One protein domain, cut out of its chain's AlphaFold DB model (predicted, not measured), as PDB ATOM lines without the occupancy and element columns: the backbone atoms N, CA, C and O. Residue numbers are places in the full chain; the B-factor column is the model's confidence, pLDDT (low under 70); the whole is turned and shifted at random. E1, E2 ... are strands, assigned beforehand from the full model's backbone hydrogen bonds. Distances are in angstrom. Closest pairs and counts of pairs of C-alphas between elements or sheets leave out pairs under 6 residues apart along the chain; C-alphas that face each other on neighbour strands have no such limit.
ATOM      1  N   LYS A 560     -35.828  -8.431 133.851       79.25
ATOM      2  CA  LYS A 560     -35.164  -9.728 134.048       79.25
ATOM      3  C   LYS A 560     -33.822  -9.613 134.760       79.25
ATOM      4  O   LYS A 560     -33.441 -10.523 135.486       79.25
ATOM      5  N   GLU A 561     -33.111  -8.509 134.555       83.31
ATOM      6  CA  GLU A 561     -31.755  -8.303 135.070       83.31
ATOM      7  C   GLU A 561     -31.497  -6.810 135.311       83.31
ATOM      8  O   GLU A 561     -32.001  -5.961 134.574       83.31
ATOM      9  N   LEU A 562     -30.685  -6.491 136.321       86.56
ATOM     10  CA  LEU A 562     -30.134  -5.157 136.553       86.56
ATOM     11  C   LEU A 562     -28.606  -5.244 136.528       86.56
ATOM     12  O   LEU A 562     -28.020  -6.060 137.237       86.56
ATOM     13  N   ILE A 563     -27.957  -4.368 135.760       86.88
ATOM     14  CA  ILE A 563     -26.492  -4.249 135.715       86.88
ATOM     15  C   ILE A 563     -26.067  -2.809 135.973       86.88
ATOM     16  O   ILE A 563     -26.816  -1.862 135.725       86.88
ATOM     17  N   THR A 564     -24.821  -2.622 136.401       85.06
ATOM     18  CA  THR A 564     -24.193  -1.299 136.432       85.06
ATOM     19  C   THR A 564     -22.996  -1.227 135.494       85.06
ATOM     20  O   THR A 564     -22.268  -2.199 135.289       85.06
ATOM     21  N   ARG A 565     -22.801  -0.054 134.887       83.62
ATOM     22  CA  ARG A 565     -21.645   0.281 134.048       83.62
ATOM     23  C   ARG A 565     -21.232   1.708 134.382       83.62
ATOM     24  O   ARG A 565     -22.018   2.626 134.190       83.62
ATOM     25  N   ASN A 566     -20.005   1.895 134.862       83.12
ATOM     26  CA  ASN A 566     -19.465   3.194 135.275       83.12
ATOM     27  C   ASN A 566     -20.401   3.938 136.253       83.12
ATOM     28  O   ASN A 566     -20.625   3.461 137.359       83.12
ATOM     29  N   ASP A 567     -20.906   5.103 135.867       83.56
ATOM     30  CA  ASP A 567     -21.813   6.002 136.586       83.56
ATOM     31  C   ASP A 567     -23.303   5.691 136.342       83.56
ATOM     32  O   ASP A 567     -24.149   6.567 136.499       83.56
ATOM     33  N   LYS A 568     -23.647   4.482 135.872       88.62
ATOM     34  CA  LYS A 568     -24.991   4.181 135.357       88.62
ATOM     35  C   LYS A 568     -25.522   2.803 135.734       88.62
ATOM     36  O   LYS A 568     -24.777   1.824 135.809       88.62
ATOM     37  N   VAL A 569     -26.840   2.739 135.898       88.00
ATOM     38  CA  VAL A 569     -27.649   1.532 136.110       88.00
ATOM     39  C   VAL A 569     -28.492   1.280 134.862       88.00
ATOM     40  O   VAL A 569     -29.188   2.182 134.388       88.00
ATOM     41  N   TYR A 570     -28.449   0.049 134.361       88.44
ATOM     42  CA  TYR A 570     -29.230  -0.418 133.219       88.44
ATOM     43  C   TYR A 570     -30.106  -1.602 133.625       88.44
ATOM     44  O   TYR A 570     -29.658  -2.479 134.364       88.44
ATOM     45  N   ALA A 571     -31.325  -1.650 133.097       88.12
ATOM     46  CA  ALA A 571     -32.247  -2.764 133.269       88.12
ATOM     47  C   ALA A 571     -32.470  -3.505 131.952       88.12
ATOM     48  O   ALA A 571     -32.647  -2.872 130.909       88.12
ATOM     49  N   LEU A 572     -32.495  -4.835 132.020       84.50
ATOM     50  CA  LEU A 572     -32.924  -5.701 130.933       84.50
ATOM     51  C   LEU A 572     -34.438  -5.867 131.008       84.50
ATOM     52  O   LEU A 572     -34.951  -6.650 131.809       84.50
ATOM     53  N   THR A 573     -35.143  -5.117 130.175       78.62
ATOM     54  CA  THR A 573     -36.580  -5.260 129.954       78.62
ATOM     55  C   THR A 573     -36.819  -6.269 128.835       78.62
ATOM     56  O   THR A 573     -36.283  -6.094 127.739       78.62
ATOM     57  N   GLU A 574     -37.599  -7.317 129.107       74.44
ATOM     58  CA  GLU A 574     -38.056  -8.287 128.101       74.44
ATOM     59  C   GLU A 574     -39.539  -8.033 127.785       74.44
ATOM     60  O   GLU A 574     -40.379  -8.087 128.690       74.44
ATOM     61  N   ASN A 575     -39.829  -7.716 126.519       64.56
ATOM     62  CA  ASN A 575     -41.184  -7.546 125.980       64.56
ATOM     63  C   ASN A 575     -41.876  -8.917 125.821       64.56
ATOM     64  O   ASN A 575     -41.197  -9.945 125.781       64.56
ATOM     65  N   ASP A 576     -43.204  -8.942 125.655       59.38
ATOM     66  CA  ASP A 576     -43.977 -10.187 125.462       59.38
ATOM     67  C   ASP A 576     -43.499 -11.019 124.254       59.38
ATOM     68  O   ASP A 576     -43.492 -12.248 124.309       59.38
ATOM     69  N   ASP A 577     -43.010 -10.360 123.196       68.75
ATOM     70  CA  ASP A 577     -42.415 -10.989 122.005       68.75
ATOM     71  C   ASP A 577     -41.025 -11.626 122.256       68.75
ATOM     72  O   ASP A 577     -40.381 -12.125 121.331       68.75
ATOM     73  N   GLY A 578     -40.509 -11.579 123.491       65.38
ATOM     74  CA  GLY A 578     -39.167 -12.046 123.859       65.38
ATOM     75  C   GLY A 578     -38.029 -11.091 123.466       65.38
ATOM     76  O   GLY A 578     -36.852 -11.425 123.642       65.38
ATOM     77  N   GLU A 579     -38.344  -9.901 122.943       73.81
ATOM     78  CA  GLU A 579     -37.343  -8.879 122.626       73.81
ATOM     79  C   GLU A 579     -36.706  -8.323 123.908       73.81
ATOM     80  O   GLU A 579     -37.396  -7.917 124.844       73.81
ATOM     81  N   LYS A 580     -35.369  -8.292 123.938       78.69
ATOM     82  CA  LYS A 580     -34.555  -7.928 125.105       78.69
ATOM     83  C   LYS A 580     -33.862  -6.590 124.905       78.69
ATOM     84  O   LYS A 580     -32.890  -6.490 124.158       78.69
ATOM     85  N   LEU A 581     -34.335  -5.577 125.624       81.06
ATOM     86  CA  LEU A 581     -33.855  -4.200 125.535       81.06
ATOM     87  C   LEU A 581     -33.150  -3.786 126.832       81.06
ATOM     88  O   LEU A 581     -33.668  -3.998 127.925       81.06
ATOM     89  N   TRP A 582     -31.977  -3.158 126.712       82.12
ATOM     90  CA  TRP A 582     -31.273  -2.540 127.841       82.12
ATOM     91  C   TRP A 582     -31.657  -1.063 127.958       82.12
ATOM     92  O   TRP A 582     -31.236  -0.246 127.137       82.12
ATOM     93  N   LYS A 583     -32.423  -0.706 128.991       82.69
ATOM     94  CA  LYS A 583     -32.834   0.678 129.275       82.69
ATOM     95  C   LYS A 583     -31.971   1.283 130.382       82.69
ATOM     96  O   LYS A 583     -31.774   0.666 131.425       82.69
ATOM     97  N   GLU A 584     -31.476   2.501 130.173       88.88
ATOM     98  CA  GLU A 584     -30.825   3.294 131.225       88.88
ATOM     99  C   GLU A 584     -31.877   3.787 132.230       88.88
ATOM    100  O   GLU A 584     -32.927   4.292 131.827       88.88
ATOM    101  N   TRP A 585     -31.616   3.618 133.526       85.38
ATOM    102  CA  TRP A 585     -32.556   3.960 134.605       85.38
ATOM    103  C   TRP A 585     -32.059   5.098 135.483       85.38
ATOM    104  O   TRP A 585     -32.740   6.104 135.654       85.38
ATOM    105  N   LEU A 586     -30.858   4.932 136.032       88.44
ATOM    106  CA  LEU A 586     -30.222   5.900 136.910       88.44
ATOM    107  C   LEU A 586     -28.832   6.201 136.369       88.44
ATOM    108  O   LEU A 586     -28.032   5.286 136.175       88.44
ATOM    109  N   LYS A 587     -28.528   7.488 136.216       89.38
ATOM    110  CA  LYS A 587     -27.155   7.981 136.222       89.38
ATOM    111  C   LYS A 587     -26.838   8.441 137.646       89.38
ATOM    112  O   LYS A 587     -27.493   9.351 138.146       89.38
ATOM    113  N   THR A 588     -25.888   7.792 138.307       83.12
ATOM    114  CA  THR A 588     -25.426   8.181 139.643       83.12
ATOM    115  C   THR A 588     -24.546   9.425 139.560       83.12
ATOM    116  O   THR A 588     -23.892   9.686 138.550       83.12
ATOM    117  N   GLU A 589     -24.493  10.203 140.639       82.19
ATOM    118  CA  GLU A 589     -23.641  11.400 140.713       82.19
ATOM    119  C   GLU A 589     -22.146  11.066 140.672       82.19
ATOM    120  O   GLU A 589     -21.330  11.897 140.269       82.19
ATOM    121  N   ARG A 590     -21.775   9.851 141.097       76.19
ATOM    122  CA  ARG A 590     -20.389   9.372 141.146       76.19
ATOM    123  C   ARG A 590     -20.221   8.124 140.276       76.19
ATOM    124  O   ARG A 590     -21.167   7.345 140.140       76.19
ATOM    125  N   PRO A 591     -19.030   7.900 139.691       72.56
ATOM    126  CA  PRO A 591     -18.734   6.670 138.969       72.56
ATOM    127  C   PRO A 591     -18.665   5.457 139.907       72.56
ATOM    128  O   PRO A 591     -18.593   5.580 141.133       72.56
ATOM    129  N   GLU A 592     -18.628   4.278 139.289       73.69
ATOM    130  CA  GLU A 592     -18.631   2.967 139.943       73.69
ATOM    131  C   GLU A 592     -19.908   2.697 140.758       73.69
ATOM    132  O   GLU A 592     -19.855   2.211 141.891       73.69
ATOM    133  N   ALA A 593     -21.058   2.981 140.140       80.19
ATOM    134  CA  ALA A 593     -22.368   2.521 140.582       80.19
ATOM    135  C   ALA A 593     -22.381   0.995 140.762       80.19
ATOM    136  O   ALA A 593     -21.814   0.249 139.956       80.19
ATOM    137  N   ARG A 594     -23.075   0.513 141.792       81.00
ATOM    138  CA  ARG A 594     -23.249  -0.913 142.080       81.00
ATOM    139  C   ARG A 594     -24.607  -1.169 142.718       81.00
ATOM    140  O   ARG A 594     -24.939  -0.543 143.722       81.00
ATOM    141  N   ILE A 595     -25.351  -2.141 142.196       83.12
ATOM    142  CA  ILE A 595     -26.522  -2.695 142.888       83.12
ATOM    143  C   ILE A 595     -26.009  -3.434 144.130       83.12
ATOM    144  O   ILE A 595     -25.238  -4.388 144.035       83.12
ATOM    145  N   ALA A 596     -26.368  -2.930 145.305       76.94
ATOM    146  CA  ALA A 596     -25.948  -3.460 146.594       76.94
ATOM    147  C   ALA A 596     -26.920  -4.532 147.114       76.94
ATOM    148  O   ALA A 596     -26.470  -5.471 147.767       76.94
ATOM    149  N   HIS A 597     -28.218  -4.405 146.805       79.75
ATOM    150  CA  HIS A 597     -29.259  -5.403 147.071       79.75
ATOM    151  C   HIS A 597     -30.464  -5.202 146.132       79.75
ATOM    152  O   HIS A 597     -30.670  -4.098 145.626       79.75
ATOM    153  N   GLN A 598     -31.284  -6.235 145.922       78.75
ATOM    154  CA  GLN A 598     -32.504  -6.177 145.109       78.75
ATOM    155  C   GLN A 598     -33.617  -7.016 145.756       78.75
ATOM    156  O   GLN A 598     -33.387  -8.168 146.110       78.75
ATOM    157  N   THR A 599     -34.817  -6.442 145.885       75.94
ATOM    158  CA  THR A 599     -36.060  -7.145 146.260       75.94
ATOM    159  C   THR A 599     -36.980  -7.286 145.037       75.94
ATOM    160  O   THR A 599     -36.575  -6.975 143.921       75.94
ATOM    161  N   GLU A 600     -38.232  -7.721 145.203       70.50
ATOM    162  CA  GLU A 600     -39.219  -7.723 144.104       70.50
ATOM    163  C   GLU A 600     -39.624  -6.310 143.642       70.50
ATOM    164  O   GLU A 600     -40.033  -6.116 142.498       70.50
ATOM    165  N   ARG A 601     -39.552  -5.314 144.539       70.06
ATOM    166  CA  ARG A 601     -40.112  -3.964 144.323       70.06
ATOM    167  C   ARG A 601     -39.058  -2.857 144.290       70.06
ATOM    168  O   ARG A 601     -39.266  -1.856 143.597       70.06
ATOM    169  N   THR A 602     -37.940  -3.035 144.999       78.94
ATOM    170  CA  THR A 602     -36.921  -1.995 145.205       78.94
ATOM    171  C   THR A 602     -35.504  -2.534 144.998       78.94
ATOM    172  O   THR A 602     -35.116  -3.539 145.595       78.94
ATOM    173  N   ALA A 603     -34.710  -1.846 144.177       85.06
ATOM    174  CA  ALA A 603     -33.283  -2.106 144.002       85.06
ATOM    175  C   ALA A 603     -32.466  -1.007 144.689       85.06
ATOM    176  O   ALA A 603     -32.687   0.179 144.448       85.06
ATOM    177  N   TYR A 604     -31.514  -1.393 145.534       86.94
ATOM    178  CA  TYR A 604     -30.683  -0.473 146.306       86.94
ATOM    179  C   TYR A 604     -29.322  -0.337 145.631       86.94
ATOM    180  O   TYR A 604     -28.601  -1.324 145.470       86.94
ATOM    181  N   VAL A 605     -28.970   0.877 145.214       86.75
ATOM    182  CA  VAL A 605     -27.774   1.191 144.422       86.75
ATOM    183  C   VAL A 605     -26.850   2.104 145.220       86.75
ATOM    184  O   VAL A 605     -27.313   3.016 145.892       86.75
ATOM    185  N   VAL A 606     -25.542   1.874 145.138       82.06
ATOM    186  CA  VAL A 606     -24.493   2.655 145.813       82.06
ATOM    187  C   VAL A 606     -23.495   3.180 144.782       82.06
ATOM    188  O   VAL A 606     -23.174   2.452 143.843       82.06
ATOM    189  N   ASP A 607     -22.976   4.398 144.960       79.12
ATOM    190  CA  ASP A 607     -21.924   4.985 144.109       79.12
ATOM    191  C   ASP A 607     -20.596   5.267 144.856       79.12
ATOM    192  O   ASP A 607     -20.505   5.149 146.081       79.12
ATOM    193  N   GLY A 608     -19.526   5.603 144.118       64.44
ATOM    194  CA  GLY A 608     -18.316   6.198 144.707       64.44
ATOM    195  C   GLY A 608     -17.202   5.245 145.173       64.44
ATOM    196  O   GLY A 608     -16.389   5.633 146.007       64.44
ATOM    197  N   LYS A 609     -17.087   4.026 144.623       57.50
ATOM    198  CA  LYS A 609     -16.019   3.048 144.971       57.50
ATOM    199  C   LYS A 609     -14.570   3.546 144.728       57.50
ATOM    200  O   LYS A 609     -13.624   2.938 145.242       57.50
ATOM    201  N   ALA A 610     -14.378   4.651 144.007       45.50
ATOM    202  CA  ALA A 610     -13.065   5.173 143.645       45.50
ATOM    203  C   ALA A 610     -12.234   5.607 144.872       45.50
ATOM    204  O   ALA A 610     -12.688   6.386 145.710       45.50
ATOM    205  N   TYR A 611     -10.970   5.164 144.909       41.91
ATOM    206  CA  TYR A 611      -9.990   5.204 146.019       41.91
ATOM    207  C   TYR A 611      -9.697   6.557 146.713       41.91
ATOM    208  O   TYR A 611      -8.806   6.616 147.562       41.91
ATOM    209  N   ARG A 612     -10.366   7.656 146.343       47.22
ATOM    210  CA  ARG A 612     -10.076   9.009 146.846       47.22
ATOM    211  C   ARG A 612     -11.303   9.917 147.014       47.22
ATOM    212  O   ARG A 612     -11.123  11.126 147.147       47.22
ATOM    213  N   THR A 613     -12.524   9.375 146.986       50.91
ATOM    214  CA  THR A 613     -13.743  10.147 147.310       50.91
ATOM    215  C   THR A 613     -14.033  10.089 148.819       50.91
ATOM    216  O   THR A 613     -13.550   9.190 149.506       50.91
ATOM    217  N   ARG A 614     -14.727  11.096 149.368       56.09
ATOM    218  CA  ARG A 614     -15.056  11.189 150.810       56.09
ATOM    219  C   ARG A 614     -16.520  10.883 151.130       56.09
ATOM    220  O   ARG A 614     -16.835  10.564 152.277       56.09
ATOM    221  N   GLU A 615     -17.384  10.980 150.126       63.97
ATOM    222  CA  GLU A 615     -18.823  10.769 150.231       63.97
ATOM    223  C   GLU A 615     -19.284   9.694 149.230       63.97
ATOM    224  O   GLU A 615     -18.803   9.650 148.093       63.97
ATOM    225  N   SER A 616     -20.246   8.868 149.642       74.56
ATOM    226  CA  SER A 616     -20.956   7.892 148.803       74.56
ATOM    227  C   SER A 616     -22.455   8.103 148.968       74.56
ATOM    228  O   SER A 616     -22.937   8.293 150.091       74.56
ATOM    229  N   ASN A 617     -23.194   8.018 147.864       81.62
ATOM    230  CA  ASN A 617     -24.649   8.009 147.869       81.62
ATOM    231  C   ASN A 617     -25.195   6.574 147.869       81.62
ATOM    232  O   ASN A 617     -24.610   5.661 147.281       81.62
ATOM    233  N   LEU A 618     -26.369   6.419 148.471       86.50
ATOM    234  CA  LEU A 618     -27.244   5.256 148.420       86.50
ATOM    235  C   LEU A 618     -28.589   5.700 147.826       86.50
ATOM    236  O   LEU A 618     -29.150   6.707 148.251       86.50
ATOM    237  N   TYR A 619     -29.105   4.957 146.853       87.06
ATOM    238  CA  TYR A 619     -30.358   5.238 146.150       87.06
ATOM    239  C   TYR A 619     -31.269   4.013 146.245       87.06
ATOM    240  O   TYR A 619     -30.807   2.894 146.017       87.06
ATOM    241  N   ALA A 620     -32.559   4.211 146.498       88.25
ATOM    242  CA  ALA A 620     -33.577   3.179 146.313       88.25
ATOM    243  C   ALA A 620     -34.324   3.417 144.997       88.25
ATOM    244  O   ALA A 620     -34.907   4.481 144.804       88.25
ATOM    245  N   LEU A 621     -34.321   2.434 144.096       84.19
ATOM    246  CA  LEU A 621     -34.981   2.492 142.790       84.19
ATOM    247  C   LEU A 621     -36.217   1.595 142.747       84.19
ATOM    248  O   LEU A 621     -36.147   0.432 143.139       84.19
ATOM    249  N   ALA A 622     -37.332   2.095 142.214       78.25
ATOM    250  CA  ALA A 622     -38.513   1.284 141.934       78.25
ATOM    251  C   ALA A 622     -38.273   0.365 140.718       78.25
ATOM    252  O   ALA A 622     -38.037   0.846 139.611       78.25
ATOM    253  N   ILE A 623     -38.385  -0.955 140.897       74.62
ATOM    254  CA  ILE A 623     -38.005  -1.956 139.873       74.62
ATOM    255  C   ILE A 623     -38.948  -1.984 138.653       74.62
ATOM    256  O   ILE A 623     -38.608  -2.559 137.628       74.62
ATOM    257  N   ARG A 624     -40.113  -1.328 138.692       69.81
ATOM    258  CA  ARG A 624     -40.962  -1.195 137.491       69.81
ATOM    259  C   ARG A 624     -40.571  -0.025 136.585       69.81
ATOM    260  O   ARG A 624     -40.766  -0.104 135.378       69.81
ATOM    261  N   THR A 625     -40.025   1.055 137.147       70.81
ATOM    262  CA  THR A 625     -39.877   2.341 136.436       70.81
ATOM    263  C   THR A 625     -38.441   2.855 136.363       70.81
ATOM    264  O   THR A 625     -38.141   3.694 135.514       70.81
ATOM    265  N   GLY A 626     -37.552   2.380 137.241       73.62
ATOM    266  CA  GLY A 626     -36.206   2.922 137.432       73.62
ATOM    267  C   GLY A 626     -36.150   4.235 138.218       73.62
ATOM    268  O   GLY A 626     -35.060   4.763 138.424       73.62
ATOM    269  N   GLN A 627     -37.291   4.762 138.673       78.50
ATOM    270  CA  GLN A 627     -37.360   6.020 139.421       78.50
ATOM    271  C   GLN A 627     -36.734   5.889 140.814       78.50
ATOM    272  O   GLN A 627     -36.920   4.880 141.502       78.50
ATOM    273  N   VAL A 628     -36.041   6.944 141.246       84.00
ATOM    274  CA  VAL A 628     -35.519   7.085 142.609       84.00
ATOM    275  C   VAL A 628     -36.685   7.330 143.568       84.00
ATOM    276  O   VAL A 628     -37.363   8.344 143.459       84.00
ATOM    277  N   ARG A 629     -36.894   6.410 144.516       83.06
ATOM    278  CA  ARG A 629     -37.820   6.571 145.651       83.06
ATOM    279  C   ARG A 629     -37.234   7.516 146.695       83.06
ATOM    280  O   ARG A 629     -37.894   8.442 147.141       83.06
ATOM    281  N   TRP A 630     -35.972   7.285 147.046       87.44
ATOM    282  CA  TRP A 630     -35.194   8.127 147.948       87.44
ATOM    283  C   TRP A 630     -33.701   8.036 147.627       87.44
ATOM    284  O   TRP A 630     -33.221   7.060 147.039       87.44
ATOM    285  N   LYS A 631     -32.962   9.071 148.034       87.94
ATOM    286  CA  LYS A 631     -31.502   9.170 147.954       87.94
ATOM    287  C   LYS A 631     -30.969   9.585 149.323       87.94
ATOM    288  O   LYS A 631     -31.481  10.532 149.911       87.94
ATOM    289  N   LYS A 632     -29.909   8.929 149.787       84.50
ATOM    290  CA  LYS A 632     -29.231   9.239 151.045       84.50
ATOM    291  C   LYS A 632     -27.725   9.309 150.866       84.50
ATOM    292  O   LYS A 632     -27.118   8.398 150.307       84.50
ATOM    293  N   GLU A 633     -27.110  10.364 151.382       82.75
ATOM    294  CA  GLU A 633     -25.666  10.390 151.577       82.75
ATOM    295  C   GLU A 633     -25.327   9.530 152.804       82.75
ATOM    296  O   GLU A 633     -25.805   9.793 153.907       82.75
ATOM    297  N   ILE A 634     -24.538   8.473 152.607       73.75
ATOM    298  CA  ILE A 634     -24.090   7.574 153.688       73.75
ATOM    299  C   ILE A 634     -22.641   7.839 154.110       73.75
ATOM    300  O   ILE A 634     -22.217   7.379 155.166       73.75
TER     301      ILE A 634
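AT A GLANCE: This is residues 560 to 634 of the 888 residues of an uncharacterized protein of Longibacter salinarum (UniProt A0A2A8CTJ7). Two small antiparallel sheets lie face to face as a loose-ended sandwich, E1, E2 and E3 in one layer and E4, E5, E6 and E7 in the other, with the turn between E2 and E3 at one end of the long axis and the link from E5 to E6 at the other. Each sheet is a meander, each strand the antiparallel neighbour of the one before, and the chain changes sheet once, between E3 and E4. The printed part has 75 residues with seven named strands, E1 to E7 in chain order, and no named helix; its class is all strand. It is compact, with a radius of gyration of the C-alphas of 12.7 A, and its outline is a rod spanning 45 by 21 by 15 A.

IN THESE COORDINATES: Find C-alpha 560 at (-35.164, -9.728, 134.048); there E1 begins, residues 560 to 565. E2 follows as residues 568 to 574, 19.5 A from first to last C-alpha. E3, residues 580 to 587, is the longest strand by residues and covers 20.8 A, ending at C-alpha 587 at (-27.155, 7.981, 136.222). Next come E4, residues 594 to 598, 11.1 A, and E5, residues 602 to 606, 13.3 A. E6 takes residues 617 to 622, 16.5 A, and E7 residues 628 to 633, 13.7 A, ending at C-alpha 633 at (-25.666, 10.390, 151.577).

HOW THE PARTS SIT: Look first at the hairpin E1 and E2, where N 563 and O 570 are 2.9 A apart, within hydrogen-bond range. In the hairpin E2 and E3, N 571 and O 583 are within range at 2.9 A. This sheet is strongly twisted. In the second sheet, E4 and E5 have N 594 and O 606 at 2.8 A, E5 and E6 have N 605 and O 619 at 2.8 A, and E6 and E7 have N 618 and O 632 at 2.8 A; each of these pairs is a hairpin. Between the sheets, the parts that face each other are 10.5 A centre to centre, and the strands stand at 27 degrees. The closest C-alphas of E1 and E4 are those of Thr 564 and Arg 594, 5.7 A apart. E3 and E4 are apart.

THE WHOLE: The C-alphas farthest apart are those of Asp 577 and Arg 614, 45.5 A. The printed part has no cut, and no link is long. Mean pLDDT of the printed part is 77.5; look for values under 70 at residues 575 to 578, 608 to 615 and 624.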